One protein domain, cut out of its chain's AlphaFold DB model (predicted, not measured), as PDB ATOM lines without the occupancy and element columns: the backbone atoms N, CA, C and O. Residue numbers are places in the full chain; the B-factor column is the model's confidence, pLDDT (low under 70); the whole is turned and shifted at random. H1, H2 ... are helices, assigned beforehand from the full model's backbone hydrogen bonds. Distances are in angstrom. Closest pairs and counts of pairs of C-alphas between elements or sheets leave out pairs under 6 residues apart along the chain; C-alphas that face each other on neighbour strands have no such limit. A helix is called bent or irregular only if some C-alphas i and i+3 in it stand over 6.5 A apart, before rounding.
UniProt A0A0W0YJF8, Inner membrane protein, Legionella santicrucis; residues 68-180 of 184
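What this domain is: This is residues 68 to 180 of the 184 residues of the protein "Inner membrane protein" of Legionella santicrucis (UniProt A0A0W0YJF8). Two groups of helices sit on either side of extended chain that runs through the middle: H2 and H3 packed together with little H4 at the corner of H3, and across from them the pair H5 and H6. H1 lies at the far end of the first group, and residues 110 to 115, in the link from H2 to H3, stick out as a loop. The printed part has 113 residues with six named helices, H1 to H6 in chain order, and no named strand; its class is all helix. It is compact, with a radius of gyration of the C-alphas of 14.4 A, and spans 41 by 36 by 22 A.

How they stand to each other: Start at H1, residues 68 to 78, and follow a tight link to H2, residues 82 to 100. The two are close but not clearly touching, with the closest C-alphas, those of Ala 78 and Leu 84, 5.2 A apart. H2 is irregular, with C-alphas 95 and 98 7.0 A apart, and has a kink of 61 degrees near residue 94. Look next at H3, residues 117 to 125: H2 touches it with residues 83 to 91 alone, at a steep tilt of 41 degrees, the same way, and the C-alphas of Ile 88 and Ala 124 are the closest, at 4.8 A. H1 is close to H3 but not clearly touching, with the closest C-alphas, those of Ile 74 and Val 123, 7.1 A apart. H4, residues 131 to 134, and H3 touch only at the corner, and their closest C-alphas, those of Lys 122 and Pro 131, are 5.0 A apart. Go on to H5, residues 142 to 150, and H6, residues 167 to 179: they touch at a shallow tilt of 29 degrees, the same way, through residues 173 to 177 alone of H6, and the C-alphas of Thr 142 and Ala 173 are the closest, at 7.0 A. H5 and H6 are each apart from H1, H2, H3 and H4. Between the helices, residues 136 to 137 pair with residues 159 to 160, parallel. Every O i to N i+4 pair is within hydrogen-bond range in H3, H5 and H6, against 5 of 7 in H1 and 10 of 15 in H2; H4 is too short for such a pair.

Where its parts are: Find C-alpha 68 at (151.485, 138.386, 148.015), where H1 begins; it measures 14.4 A from first to last C-alpha. H2, the longest helix, covers 23.0 A and ends at C-alpha 100, at (156.231, 114.991, 135.335). H3 measures 12.4 A, H4 5.1 A and H5 12.6 A. H6 runs 18.6 A to C-alpha 179 at (138.028, 108.377, 132.102).

The domain as a whole: The two C-alphas farthest apart, those of Glu 68 and Lys 168, are 43.5 A from each other. The printed part has no cut. The links from H2 to H3 and from H5 to H6 are long, 16 residues each. The mean pLDDT of the printed part is 90.6, and residue 180 is the one residue under 70.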
ATOM      1  N   GLU A  68     150.962 137.981 146.713       98.31
ATOM      2  CA  GLU A  68     151.485 138.386 148.015       98.31
ATOM      3  C   GLU A  68     150.366 138.448 149.062       98.31
ATOM      4  O   GLU A  68     150.513 137.899 150.156       98.31
ATOM      5  N   ASP A  69     149.216 139.029 148.708       97.94
ATOM      6  CA  ASP A  69     148.038 139.067 149.584       97.94
ATOM      7  C   ASP A  69     147.506 137.656 149.867       97.94
ATOM      8  O   ASP A  69     147.166 137.321 151.009       97.94
ATOM      9  N   TRP A  70     147.460 136.797 148.843       97.94
ATOM     10  CA  TRP A  70     147.040 135.402 148.989       97.94
ATOM     11  C   TRP A  70     147.983 134.621 149.916       97.94
ATOM     12  O   TRP A  70     147.532 133.890 150.803       97.94
ATOM     13  N   GLN A  71     149.297 134.820 149.781       98.00
ATOM     14  CA  GLN A  71     150.305 134.209 150.649       98.00
ATOM     15  C   GLN A  71     150.206 134.729 152.088       98.00
ATOM     16  O   GLN A  71     150.239 133.932 153.028       98.00
ATOM     17  N   ALA A  72     150.036 136.039 152.279       97.94
ATOM     18  CA  ALA A  72     149.915 136.664 153.597       97.94
ATOM     19  C   ALA A  72     148.621 136.277 154.340       97.94
ATOM     20  O   ALA A  72     148.573 136.371 155.571       97.94
ATOM     21  N   SER A  73     147.599 135.817 153.611       96.56
ATOM     22  CA  SER A  73     146.309 135.368 154.141       96.56
ATOM     23  C   SER A  73     146.182 133.838 154.150       96.56
ATOM     24  O   SER A  73     146.461 133.197 155.164       96.56
ATOM     25  N   ILE A  74     145.774 133.235 153.032       96.62
ATOM     26  CA  ILE A  74     145.486 131.801 152.891       96.62
ATOM     27  C   ILE A  74     146.752 130.970 153.096       96.62
ATOM     28  O   ILE A  74     146.735 130.030 153.892       96.62
ATOM     29  N   GLY A  75     147.858 131.343 152.444       96.50
ATOM     30  CA  GLY A  75     149.135 130.634 152.577       96.50
ATOM     31  C   GLY A  75     149.636 130.607 154.023       96.50
ATOM     32  O   GLY A  75     149.974 129.549 154.559       96.50
ATOM     33  N   ARG A  76     149.594 131.759 154.699       97.69
ATOM     34  CA  ARG A  76     149.960 131.900 156.111       97.69
ATOM     35  C   ARG A  76     149.111 131.015 157.022       97.69
ATOM     36  O   ARG A  76     149.665 130.380 157.915       97.69
ATOM     37  N   LEU A  77     147.794 130.970 156.812       97.12
ATOM     38  CA  LEU A  77     146.872 130.157 157.619       97.12
ATOM     39  C   LEU A  77     146.981 128.653 157.325       97.12
ATOM     40  O   LEU A  77     146.682 127.836 158.195       97.12
ATOM     41  N   ALA A  78     147.397 128.278 156.115       97.50
ATOM     42  CA  ALA A  78     147.618 126.885 155.744       97.50
ATOM     43  C   ALA A  78     148.925 126.317 156.319       97.50
ATOM     44  O   ALA A  78     149.026 125.105 156.508       97.50
ATOM     45  N   SER A  79     149.913 127.165 156.620       96.50
ATOM     46  CA  SER A  79     151.208 126.732 157.156       96.50
ATOM     47  C   SER A  79     151.052 125.890 158.429       96.50
ATOM     48  O   SER A  79     150.352 126.264 159.368       96.50
ATOM     49  N   GLY A  80     151.677 124.710 158.446       96.69
ATOM     50  CA  GLY A  80     151.561 123.732 159.535       96.69
ATOM     51  C   GLY A  80     150.255 122.923 159.559       96.69
ATOM     52  O   GLY A  80     150.159 121.952 160.310       96.69
ATOM     53  N   ASN A  81     149.263 123.245 158.721       97.38
ATOM     54  CA  ASN A  81     148.027 122.476 158.600       97.38
ATOM     55  C   ASN A  81     148.095 121.519 157.404       97.38
ATOM     56  O   ASN A  81     147.841 121.901 156.263       97.38
ATOM     57  N   SER A  82     148.372 120.242 157.675       96.94
ATOM     58  CA  SER A  82     148.545 119.224 156.630       96.94
ATOM     59  C   SER A  82     147.353 119.083 155.676       96.94
ATOM     60  O   SER A  82     147.561 118.794 154.503       96.94
ATOM     61  N   ARG A  83     146.112 119.318 156.132       96.31
ATOM     62  CA  ARG A  83     144.913 119.190 155.283       96.31
ATOM     63  C   ARG A  83     144.798 120.356 154.305       96.31
ATOM     64  O   ARG A  83     144.472 120.138 153.144       96.31
ATOM     65  N   LEU A  84     145.077 121.577 154.767       97.62
ATOM     66  CA  LEU A  84     145.057 122.764 153.907       97.62
ATOM     67  C   LEU A  84     146.241 122.768 152.942       97.62
ATOM     68  O   LEU A  84     146.050 123.054 151.765       97.62
ATOM     69  N   ILE A  85     147.428 122.372 153.410       98.25
ATOM     70  CA  ILE A  85     148.602 122.175 152.548       98.25
ATOM     71  C   ILE A  85     148.272 121.168 151.449       98.25
ATOM     72  O   ILE A  85     148.449 121.477 150.278       98.25
ATOM     73  N   PHE A  86     147.715 120.008 151.807       97.81
ATOM     74  CA  PHE A  86     147.323 119.001 150.827       97.81
ATOM     75  C   PHE A  86     146.288 119.529 149.823       97.81
ATOM     76  O   PHE A  86     146.431 119.292 148.630       97.81
ATOM     77  N   ALA A  87     145.282 120.283 150.277       98.00
ATOM     78  CA  ALA A  87     144.282 120.882 149.392       98.00
ATOM     79  C   ALA A  87     144.904 121.867 148.382       98.00
ATOM     80  O   ALA A  87     144.570 121.829 147.201       98.00
ATOM     81  N   ILE A  88     145.843 122.707 148.830       98.00
ATOM     82  CA  ILE A  88     146.593 123.630 147.964       98.00
ATOM     83  C   ILE A  88     147.471 122.847 146.981       98.00
ATOM     84  O   ILE A  88     147.462 123.130 145.786       98.00
ATOM     85  N   SER A  89     148.202 121.834 147.451       96.81
ATOM     86  CA  SER A  89     149.035 120.987 146.593       96.81
ATOM     87  C   SER A  89     148.211 120.268 145.526       96.81
ATOM     88  O   SER A  89     148.595 120.266 144.359       96.81
ATOM     89  N   ALA A  90     147.052 119.720 145.898       96.06
ATOM     90  CA  ALA A  90     146.125 119.087 144.967       96.06
ATOM     91  C   ALA A  90     145.578 120.076 143.925       96.06
ATOM     92  O   ALA A  90     145.299 119.670 142.804       96.06
ATOM     93  N   ALA A  91     145.468 121.367 144.255       96.62
ATOM     94  CA  ALA A  91     145.074 122.391 143.292       96.62
ATOM     95  C   ALA A  91     146.150 122.675 142.241       96.62
ATOM     96  O   ALA A  91     145.801 122.918 141.090       96.62
ATOM     97  N   PHE A  92     147.434 122.608 142.595       95.19
ATOM     98  CA  PHE A  92     148.525 122.800 141.632       95.19
ATOM     99  C   PHE A  92     148.852 121.545 140.819       95.19
ATOM    100  O   PHE A  92     149.353 121.660 139.703       95.19
ATOM    101  N   ALA A  93     148.578 120.355 141.361       94.81
ATOM    102  CA  ALA A  93     148.989 119.092 140.757       94.81
ATOM    103  C   ALA A  93     148.536 118.909 139.290       94.81
ATOM    104  O   ALA A  93     149.403 118.588 138.479       94.81
ATOM    105  N   PRO A  94     147.270 119.163 138.887       92.06
ATOM    106  CA  PRO A  94     146.816 118.913 137.515       92.06
ATOM    107  C   PRO A  94     147.641 119.633 136.441       92.06
ATOM    108  O   PRO A  94     147.977 119.035 135.422       92.06
ATOM    109  N   ALA A  95     148.065 120.870 136.709       92.31
ATOM    110  CA  ALA A  95     148.890 121.641 135.781       92.31
ATOM    111  C   ALA A  95     150.325 121.093 135.656       92.31
ATOM    112  O   ALA A  95     151.015 121.386 134.682       92.31
ATOM    113  N   LEU A  96     150.785 120.300 136.627       93.25
ATOM    114  CA  LEU A  96     152.142 119.752 136.689       93.25
ATOM    115  C   LEU A  96     152.223 118.287 136.249       93.25
ATOM    116  O   LEU A  96     153.288 117.857 135.815       93.25
ATOM    117  N   VAL A  97     151.126 117.527 136.329       90.25
ATOM    118  CA  VAL A  97     151.094 116.076 136.068       90.25
ATOM    119  C   VAL A  97     151.632 115.724 134.675       90.25
ATOM    120  O   VAL A  97     152.509 114.868 134.557       90.25
ATOM    121  N   LYS A  98     151.225 116.464 133.633       86.50
ATOM    122  CA  LYS A  98     151.756 116.284 132.270       86.50
ATOM    123  C   LYS A  98     153.268 116.525 132.183       86.50
ATOM    124  O   LYS A  98     153.948 115.840 131.426       86.50
ATOM    125  N   ILE A  99     153.798 117.488 132.942       89.56
ATOM    126  CA  ILE A  99     155.231 117.829 132.937       89.56
ATOM    127  C   ILE A  99     156.053 116.703 133.571       89.56
ATOM    128  O   ILE A  99     157.143 116.397 133.091       89.56
ATOM    129  N   VAL A 100     155.543 116.089 134.641       92.31
ATOM    130  CA  VAL A 100     156.231 114.991 135.335       92.31
ATOM    131  C   VAL A 100     155.992 113.622 134.694       92.31
ATOM    132  O   VAL A 100     156.682 112.672 135.048       92.31
ATOM    133  N   GLY A 101     155.078 113.527 133.721       87.69
ATOM    134  CA  GLY A 101     154.782 112.288 132.995       87.69
ATOM    135  C   GLY A 101     153.990 111.268 133.815       87.69
ATOM    136  O   GLY A 101     154.129 110.072 133.582       87.69
ATOM    137  N   GLU A 102     153.197 111.742 134.775       88.75
ATOM    138  CA  GLU A 102     152.351 110.911 135.636       88.75
ATOM    139  C   GLU A 102     150.894 110.917 135.151       88.75
ATOM    140  O   GLU A 102     150.503 111.733 134.310       88.75
ATOM    141  N   ASP A 103     150.076 110.030 135.716       82.69
ATOM    142  CA  ASP A 103     148.637 109.994 135.462       82.69
ATOM    143  C   ASP A 103     147.860 110.945 136.388       82.69
ATOM    144  O   ASP A 103     148.235 111.217 137.534       82.69
ATOM    145  N   LEU A 104     146.729 111.450 135.888       78.75
ATOM    146  CA  LEU A 104     145.795 112.262 136.668       78.75
ATOM    147  C   LEU A 104     144.955 111.384 137.610       78.75
ATOM    148  O   LEU A 104     144.665 110.222 137.335       78.75
ATOM    149  N   GLY A 105     144.509 111.970 138.721       85.56
ATOM    150  CA  GLY A 105     143.673 111.293 139.708       85.56
ATOM    151  C   GLY A 105     142.783 112.257 140.489       85.56
ATOM    152  O   GLY A 105     142.781 113.464 140.253       85.56
ATOM    153  N   GLY A 106     142.020 111.711 141.436       89.19
ATOM    154  CA  GLY A 106     141.101 112.472 142.279       89.19
ATOM    155  C   GLY A 106     141.223 112.105 143.753       89.19
ATOM    156  O   GLY A 106     141.587 110.984 144.110       89.19
ATOM    157  N   PHE A 107     140.876 113.053 144.621       93.19
ATOM    158  CA  PHE A 107     140.880 112.867 146.070       93.19
ATOM    159  C   PHE A 107     139.504 113.163 146.652       93.19
ATOM    160  O   PHE A 107     138.813 114.082 146.220       93.19
ATOM    161  N   HIS A 108     139.128 112.408 147.682       93.00
ATOM    162  CA  HIS A 108     137.887 112.626 148.414       93.00
ATOM    163  C   HIS A 108     138.188 112.937 149.879       93.00
ATOM    164  O   HIS A 108     138.642 112.076 150.636       93.00
ATOM    165  N   PHE A 109     137.910 114.172 150.301       93.88
ATOM    166  CA  PHE A 109     137.940 114.515 151.717       93.88
ATOM    167  C   PHE A 109     136.752 113.865 152.425       93.88
ATOM    168  O   PHE A 109     135.609 114.271 152.235       93.88
ATOM    169  N   ARG A 110     137.033 112.876 153.277       92.75
ATOM    170  CA  ARG A 110     136.033 112.182 154.094       92.75
ATOM    171  C   ARG A 110     136.181 112.551 155.564       92.75
ATOM    172  O   ARG A 110     137.286 112.604 156.094       92.75
ATOM    173  N   GLY A 111     135.052 112.762 156.227       91.25
ATOM    174  CA  GLY A 111     134.982 113.040 157.657       91.25
ATOM    175  C   GLY A 111     133.598 113.540 158.046       91.25
ATOM    176  O   GLY A 111     132.787 113.867 157.172       91.25
ATOM    177  N   ASP A 112     133.351 113.647 159.345       92.38
ATOM    178  CA  ASP A 112     132.063 114.082 159.891       92.38
ATOM    179  C   ASP A 112     131.678 115.487 159.422       92.38
ATOM    180  O   ASP A 112     132.508 116.253 158.911       92.38
ATOM    181  N   SER A 113     130.404 115.846 159.568       89.31
ATOM    182  CA  SER A 113     129.968 117.222 159.324       89.31
ATOM    183  C   SER A 113     130.801 118.208 160.156       89.31
ATOM    184  O   SER A 113     131.285 117.877 161.234       89.31
ATOM    185  N   SER A 114     131.027 119.408 159.620       89.69
ATOM    186  CA  SER A 114     131.820 120.461 160.280       89.69
ATOM    187  C   SER A 114     133.299 120.134 160.556       89.69
ATOM    188  O   SER A 114     133.960 120.858 161.289       89.69
ATOM    189  N   SER A 115     133.872 119.111 159.912       92.88
ATOM    190  CA  SER A 115     135.311 118.778 160.004       92.88
ATOM    191  C   SER A 115     136.242 119.648 159.139       92.88
ATOM    192  O   SER A 115     137.443 119.395 159.075       92.88
ATOM    193  N   GLY A 116     135.713 120.668 158.453       93.50
ATOM    194  CA  GLY A 116     136.503 121.582 157.617       93.50
ATOM    195  C   GLY A 116     136.705 121.144 156.159       93.50
ATOM    196  O   GLY A 116     137.473 121.784 155.447       93.50
ATOM    197  N   LYS A 117     135.998 120.106 155.683       95.81
ATOM    198  CA  LYS A 117     136.063 119.628 154.283       95.81
ATOM    199  C   LYS A 117     135.793 120.743 153.270       95.81
ATOM    200  O   LYS A 117     136.655 121.048 152.456       95.81
ATOM    201  N   SER A 118     134.649 121.418 153.379       95.06
ATOM    202  CA  SER A 118     134.295 122.519 152.475       95.06
ATOM    203  C   SER A 118     135.251 123.709 152.603       95.06
ATOM    204  O   SER A 118     135.469 124.428 151.634       95.06
ATOM    205  N   THR A 119     135.878 123.912 153.768       96.25
ATOM    206  CA  THR A 119     136.951 124.909 153.923       96.25
ATOM    207  C   THR A 119     138.186 124.515 153.119       96.25
ATOM    208  O   THR A 119     138.719 125.352 152.397       96.25
ATOM    209  N   ALA A 120     138.614 123.252 153.183       97.62
ATOM    210  CA  ALA A 120     139.730 122.752 152.382       97.62
ATOM    211  C   ALA A 120     139.444 122.877 150.875       97.62
ATOM    212  O   ALA A 120     140.302 123.350 150.135       97.62
ATOM    213  N   LEU A 121     138.220 122.558 150.437       97.75
ATOM    214  CA  LEU A 121     137.794 122.759 149.047       97.75
ATOM    215  C   LEU A 121     137.855 124.236 148.635       97.75
ATOM    216  O   LEU A 121     138.396 124.553 147.582       97.75
ATOM    217  N   LYS A 122     137.375 125.159 149.477       97.44
ATOM    218  CA  LYS A 122     137.455 126.602 149.195       97.44
ATOM    219  C   LYS A 122     138.894 127.112 149.125       97.44
ATOM    220  O   LYS A 122     139.200 127.964 148.296       97.44
ATOM    221  N   VAL A 123     139.776 126.593 149.976       98.00
ATOM    222  CA  VAL A 123     141.206 126.918 149.943       98.00
ATOM    223  C   VAL A 123     141.837 126.423 148.638       98.00
ATOM    224  O   VAL A 123     142.522 127.203 147.981       98.00
ATOM    225  N   ALA A 124     141.547 125.194 148.206       98.06
ATOM    226  CA  ALA A 124     142.001 124.681 146.911       98.06
ATOM    227  C   ALA A 124     141.463 125.522 145.738       98.06
ATOM    228  O   ALA A 124     142.217 125.912 144.852       98.06
ATOM    229  N   ALA A 125     140.175 125.876 145.772       97.38
ATOM    230  CA  ALA A 125     139.532 126.706 144.756       97.38
ATOM    231  C   ALA A 125     140.186 128.087 144.612       97.38
ATOM    232  O   ALA A 125     140.302 128.595 143.501       97.38
ATOM    233  N   SER A 126     140.649 128.675 145.722       97.31
ATOM    234  CA  SER A 126     141.263 130.010 145.735       97.31
ATOM    235  C   SER A 126     142.549 130.122 144.910       97.31
ATOM    236  O   SER A 126     142.951 131.232 144.580       97.31
ATOM    237  N   VAL A 127     143.178 128.992 144.567       96.81
ATOM    238  CA  VAL A 127     144.329 128.944 143.650       96.81
ATOM    239  C   VAL A 127     143.916 129.299 142.218       96.81
ATOM    240  O   VAL A 127     144.702 129.877 141.476       96.81
ATOM    241  N   TRP A 128     142.678 128.977 141.836       94.38
ATOM    242  CA  TRP A 128     142.190 129.079 140.459       94.38
ATOM    243  C   TRP A 128     141.126 130.163 140.255       94.38
ATOM    244  O   TRP A 128     140.974 130.677 139.144       94.38
ATOM    245  N   GLY A 129     140.367 130.512 141.294       94.31
ATOM    246  CA  GLY A 129     139.295 131.488 141.177       94.31
ATOM    247  C   GLY A 129     138.541 131.764 142.469       94.31
ATOM    248  O   GLY A 129     138.939 131.365 143.561       94.31
ATOM    249  N   ASN A 130     137.416 132.468 142.343       95.12
ATOM    250  CA  ASN A 130     136.534 132.735 143.471       95.12
ATOM    251  C   ASN A 130     135.936 131.412 143.996       95.12
ATOM    252  O   ASN A 130     135.165 130.777 143.269       95.12
ATOM    253  N   PRO A 131     136.183 131.017 145.261       95.50
ATOM    254  CA  PRO A 131     135.693 129.749 145.803       95.50
ATOM    255  C   PRO A 131     134.172 129.567 145.760       95.50
ATOM    256  O   PRO A 131     133.690 128.439 145.729       95.50
ATOM    257  N   HIS A 132     133.405 130.660 145.754       92.50
ATOM    258  CA  HIS A 132     131.943 130.617 145.669       92.50
ATOM    259  C   HIS A 132     131.421 130.281 144.268       92.50
ATOM    260  O   HIS A 132     130.276 129.860 144.136       92.50
ATOM    261  N   VAL A 133     132.242 130.485 143.236       92.12
ATOM    262  CA  VAL A 133     131.891 130.228 141.832       92.12
ATOM    263  C   VAL A 133     132.576 128.959 141.326       92.12
ATOM    264  O   VAL A 133     131.982 128.201 140.562       92.12
ATOM    265  N   TYR A 134     133.815 128.728 141.762       93.38
ATOM    266  CA  TYR A 134     134.664 127.636 141.299       93.38
ATOM    267  C   TYR A 134     134.256 126.276 141.884       93.38
ATOM    268  O   TYR A 134     134.213 125.286 141.159       93.38
ATOM    269  N   CYS A 135     133.891 126.217 143.172       94.12
ATOM    270  CA  CYS A 135     133.352 124.994 143.765       94.12
ATOM    271  C   CYS A 135     131.970 124.681 143.177       94.12
ATOM    272  O   CYS A 135     131.056 125.507 143.241       94.12
ATOM    273  N   ARG A 136     131.792 123.467 142.647       91.88
ATOM    274  CA  ARG A 136     130.506 122.976 142.138       91.88
ATOM    275  C   ARG A 136     129.945 121.896 143.053       91.88
ATOM    276  O   ARG A 136     130.657 121.348 143.887       91.88
ATOM    277  N   LEU A 137     128.654 121.612 142.919       90.94
ATOM    278  CA  LEU A 137     128.013 120.511 143.633       90.94
ATOM    279  C   LEU A 137     128.062 119.250 142.778       90.94
ATOM    280  O   LEU A 137     127.927 119.317 141.556       90.94
ATOM    281  N   TRP A 138     128.183 118.105 143.441       90.00
ATOM    282  CA  TRP A 138     128.038 116.791 142.816       90.00
ATOM    283  C   TRP A 138     126.690 116.635 142.102       90.00
ATOM    284  O   TRP A 138     126.628 116.102 140.998       90.00
ATOM    285  N   ARG A 139     125.617 117.176 142.693       85.62
ATOM    286  CA  ARG A 139     124.273 117.175 142.111       85.62
ATOM    287  C   ARG A 139     124.202 118.074 140.869       85.62
ATOM    288  O   ARG A 139     123.808 119.235 140.941       85.62
ATOM    289  N   SER A 140     124.566 117.507 139.726       80.94
ATOM    290  CA  SER A 140     124.523 118.118 138.399       80.94
ATOM    291  C   SER A 140     124.111 117.066 137.364       80.94
ATOM    292  O   SER A 140     124.200 115.866 137.618       80.94
ATOM    293  N   THR A 141     123.630 117.495 136.197       79.50
ATOM    294  CA  THR A 141     123.327 116.566 135.098       79.50
ATOM    295  C   THR A 141     124.620 116.027 134.484       79.50
ATOM    296  O   THR A 141     125.645 116.707 134.508       79.50
ATOM    297  N   THR A 142     124.583 114.840 133.872       73.81
ATOM    298  CA  THR A 142     125.750 114.252 133.185       73.81
ATOM    299  C   THR A 142     126.351 115.206 132.150       73.81
ATOM    300  O   THR A 142     127.546 115.471 132.196       73.81
ATOM    301  N   ASN A 143     125.519 115.820 131.301       75.25
ATOM    302  CA  ASN A 143     125.973 116.815 130.320       75.25
ATOM    303  C   ASN A 143     126.575 118.062 130.994       75.25
ATOM    304  O   ASN A 143     127.513 118.664 130.477       75.25
ATOM    305  N   GLY A 144     126.037 118.461 132.151       79.44
ATOM    306  CA  GLY A 144     126.586 119.555 132.947       79.44
ATOM    307  C   GLY A 144     127.972 119.225 133.504       79.44
ATOM    308  O   GLY A 144     128.860 120.074 133.467       79.44
ATOM    309  N   LEU A 145     128.178 117.993 133.982       79.25
ATOM    310  CA  LEU A 145     129.488 117.508 134.427       79.25
ATOM    311  C   LEU A 145     130.479 117.389 133.265       79.25
ATOM    312  O   LEU A 145     131.608 117.846 133.407       79.25
ATOM    313  N   GLU A 146     130.063 116.866 132.109       78.94
ATOM    314  CA  GLU A 146     130.898 116.812 130.899       78.94
ATOM    315  C   GLU A 146     131.365 118.217 130.483       78.94
ATOM    316  O   GLU A 146     132.565 118.456 130.339       78.94
ATOM    317  N   GLY A 147     130.445 119.184 130.401       78.00
ATOM    318  CA  GLY A 147     130.792 120.578 130.107       78.00
ATOM    319  C   GLY A 147     131.754 121.185 131.135       78.00
ATOM    320  O   GLY A 147     132.681 121.903 130.764       78.00
ATOM    321  N   LEU A 148     131.591 120.855 132.422       80.62
ATOM    322  CA  LEU A 148     132.523 121.270 133.475       80.62
ATOM    323  C   LEU A 148     133.905 120.630 133.313       80.62
ATOM    324  O   LEU A 148     134.899 121.327 133.502       80.62
ATOM    325  N   THR A 149     133.994 119.349 132.947       79.94
ATOM    326  CA  THR A 149     135.293 118.683 132.743       79.94
ATOM    327  C   THR A 149     136.093 119.300 131.607       79.94
ATOM    328  O   THR A 149     137.295 119.503 131.756       79.94
ATOM    329  N   ALA A 150     135.433 119.692 130.512       77.31
ATOM    330  CA  ALA A 150     136.088 120.358 129.388       77.31
ATOM    331  C   ALA A 150     136.739 121.697 129.794       77.31
ATOM    332  O   ALA A 150     137.760 122.091 129.230       77.31
ATOM    333  N   LEU A 151     136.178 122.374 130.803       80.50
ATOM    334  CA  LEU A 151     136.700 123.629 131.356       80.50
ATOM    335  C   LEU A 151     137.764 123.440 132.446       80.50
ATOM    336  O   LEU A 151     138.349 124.425 132.887       80.50
ATOM    337  N   HIS A 152     138.008 122.209 132.898       86.50
ATOM    338  CA  HIS A 152     139.001 121.888 133.930       86.50
ATOM    339  C   HIS A 152     140.055 120.900 133.414       86.50
ATOM    340  O   HIS A 152     140.653 120.159 134.190       86.50
ATOM    341  N   ASN A 153     140.293 120.876 132.102       87.56
ATOM    342  CA  ASN A 153     141.385 120.102 131.527       87.56
ATOM    343  C   ASN A 153     142.735 120.662 132.020       87.56
ATOM    344  O   ASN A 153     142.939 121.875 132.010       87.56
ATOM    345  N   ASP A 154     143.593 119.782 132.546       89.38
ATOM    346  CA  ASP A 154     144.829 120.119 133.276       89.38
ATOM    347  C   ASP A 154     144.650 121.156 134.410       89.38
ATOM    348  O   ASP A 154     145.593 121.835 134.825       89.38
ATOM    349  N   GLY A 155     143.428 121.260 134.943       90.94
ATOM    350  CA  GLY A 155     143.046 122.098 136.078       90.94
ATOM    351  C   GLY A 155     142.319 121.286 137.153       90.94
ATOM    352  O   GLY A 155     141.975 120.120 136.962       90.94
ATOM    353  N   LEU A 156     142.087 121.888 138.321       93.38
ATOM    354  CA  LEU A 156     141.404 121.203 139.420       93.38
ATOM    355  C   LEU A 156     139.880 121.311 139.280       93.38
ATOM    356  O   LEU A 156     139.329 122.387 139.464       93.38
ATOM    357  N   LEU A 157     139.170 120.199 139.087       93.00
ATOM    358  CA  LEU A 157     137.712 120.164 139.258       93.00
ATOM    359  C   LEU A 157     137.343 119.916 140.729       93.00
ATOM    360  O   LEU A 157     137.780 118.934 141.328       93.00
ATOM    361  N   ILE A 158     136.490 120.771 141.302       94.69
ATOM    362  CA  ILE A 158     136.001 120.629 142.682       94.69
ATOM    363  C   ILE A 158     134.499 120.351 142.694       94.69
ATOM    364  O   ILE A 158     133.705 121.176 142.239       94.69
ATOM    365  N   LEU A 159     134.126 119.222 143.301       93.75
ATOM    366  CA  LEU A 159     132.744 118.809 143.532       93.75
ATOM    367  C   LEU A 159     132.502 118.586 145.037       93.75
ATOM    368  O   LEU A 159     133.123 117.710 145.645       93.75
ATOM    369  N   ASP A 160     131.609 119.376 145.636       93.56
ATOM    370  CA  ASP A 160     131.210 119.296 147.049       93.56
ATOM    371  C   ASP A 160     129.851 118.592 147.223       93.56
ATOM    372  O   ASP A 160     129.086 118.432 146.266       93.56
ATOM    373  N   GLU A 161     129.550 118.176 148.456       91.19
ATOM    374  CA  GLU A 161     128.265 117.589 148.867       91.19
ATOM    375  C   GLU A 161     127.890 116.295 148.117       91.19
ATOM    376  O   GLU A 161     126.749 116.098 147.698       91.19
ATOM    377  N   LEU A 162     128.848 115.363 147.990       90.25
ATOM    378  CA  LEU A 162     128.629 114.042 147.374       90.25
ATOM    379  C   LEU A 162     127.423 113.292 147.971       90.25
ATOM    380  O   LEU A 162     126.727 112.574 147.262       90.25
ATOM    381  N   SER A 163     127.143 113.488 149.264       87.62
ATOM    382  CA  SER A 163     126.008 112.878 149.970       87.62
ATOM    383  C   SER A 163     124.631 113.290 149.444       87.62
ATOM    384  O   SER A 163     123.642 112.678 149.829       87.62
ATOM    385  N   GLN A 164     124.546 114.324 148.604       87.25
ATOM    386  CA  GLN A 164     123.295 114.758 147.975       87.25
ATOM    387  C   GLN A 164     122.987 114.030 146.656       87.25
ATOM    388  O   GLN A 164     121.973 114.336 146.027       87.25
ATOM    389  N   MET A 165     123.854 113.111 146.218       88.56
ATOM    390  CA  MET A 165     123.624 112.251 145.057       88.56
ATOM    391  C   MET A 165     123.249 110.833 145.474       88.56
ATOM    392  O   MET A 165     123.730 110.316 146.484       88.56
ATOM    393  N   GLU A 166     122.458 110.171 144.632       89.62
ATOM    394  CA  GLU A 166     122.223 108.740 144.770       89.62
ATOM    395  C   GLU A 166     123.534 107.962 144.545       89.62
ATOM    396  O   GLU A 166     124.271 108.265 143.601       89.62
ATOM    397  N   PRO A 167     123.847 106.929 145.353       89.19
ATOM    398  CA  PRO A 167     125.133 106.227 145.283       89.19
ATOM    399  C   PRO A 167     125.484 105.677 143.895       89.19
ATOM    400  O   PRO A 167     126.651 105.664 143.503       89.19
ATOM    401  N   LYS A 168     124.473 105.231 143.141       88.88
ATOM    402  CA  LYS A 168     124.651 104.736 141.773       88.88
ATOM    403  C   LYS A 168     125.086 105.855 140.823       88.88
ATOM    404  O   LYS A 168     126.057 105.685 140.092       88.88
ATOM    405  N   GLU A 169     124.404 106.997 140.874       86.94
ATOM    406  CA  GLU A 169     124.712 108.158 140.032       86.94
ATOM    407  C   GLU A 169     126.089 108.734 140.368       86.94
ATOM    408  O   GLU A 169     126.853 109.079 139.470       86.94
ATOM    409  N   ALA A 170     126.442 108.773 141.656       87.38
ATOM    410  CA  ALA A 170     127.769 109.167 142.115       87.38
ATOM    411  C   ALA A 170     128.879 108.281 141.522       87.38
ATOM    412  O   ALA A 170     129.907 108.793 141.079       87.38
ATOM    413  N   GLY A 171     128.672 106.959 141.488       87.25
ATOM    414  CA  GLY A 171     129.621 106.016 140.893       87.25
ATOM    415  C   GLY A 171     129.775 106.201 139.381       87.25
ATOM    416  O   GLY A 171     130.898 106.250 138.880       87.25
ATOM    417  N   GLU A 172     128.662 106.358 138.664       86.12
ATOM    418  CA  GLU A 172     128.661 106.608 137.215       86.12
ATOM    419  C   GLU A 172     129.344 107.939 136.869       86.12
ATOM    420  O   GLU A 172     130.184 107.990 135.968       86.12
ATOM    421  N   ALA A 173     129.043 109.001 137.622       84.94
ATOM    422  CA  ALA A 173     129.679 110.302 137.469       84.94
ATOM    423  C   ALA A 173     131.187 110.225 137.745       84.94
ATOM    424  O   ALA A 173     131.977 110.685 136.927       84.94
ATOM    425  N   ALA A 174     131.609 109.602 138.849       85.56
ATOM    426  CA  ALA A 174     133.027 109.450 139.175       85.56
ATOM    427  C   ALA A 174     133.795 108.671 138.094       85.56
ATOM    428  O   ALA A 174     134.906 109.059 137.736       85.56
ATOM    429  N   TYR A 175     133.196 107.614 137.539       84.00
ATOM    430  CA  TYR A 175     133.792 106.843 136.447       84.00
ATOM    431  C   TYR A 175     133.949 107.675 135.167       84.00
ATOM    432  O   TYR A 175     134.993 107.625 134.516       84.00
ATOM    433  N   LEU A 176     132.942 108.484 134.825       82.44
ATOM    434  CA  LEU A 176     133.001 109.396 133.683       82.44
ATOM    435  C   LEU A 176     134.107 110.446 133.852       82.44
ATOM    436  O   LEU A 176     134.885 110.668 132.925       82.44
ATOM    437  N   LEU A 177     134.211 111.048 135.041       82.50
ATOM    438  CA  LEU A 177     135.250 112.030 135.360       82.50
ATOM    439  C   LEU A 177     136.656 111.421 135.266       82.50
ATOM    440  O   LEU A 177     137.553 112.050 134.710       82.50
ATOM    441  N   ALA A 178     136.839 110.201 135.778       78.75
ATOM    442  CA  ALA A 178     138.130 109.516 135.773       78.75
ATOM    443  C   ALA A 178     138.598 109.128 134.363       78.75
ATOM    444  O   ALA A 178     139.791 109.175 134.080       78.75
ATOM    445  N   ASN A 179     137.673 108.775 133.465       75.38
ATOM    446  CA  ASN A 179     138.028 108.377 132.102       75.38
ATOM    447  C   ASN A 179     138.346 109.558 131.175       75.38
ATOM    448  O   ASN A 179     138.911 109.339 130.105       75.38
ATOM    449  N   GLY A 180     137.978 110.791 131.538       62.66
ATOM    450  CA  GLY A 180     138.374 112.002 130.806       62.66
ATOM    451  C   GLY A 180     137.881 112.095 129.353       62.66
ATOM    452  O   GLY A 180     138.339 112.959 128.605       62.66
TER     453      GLY A 180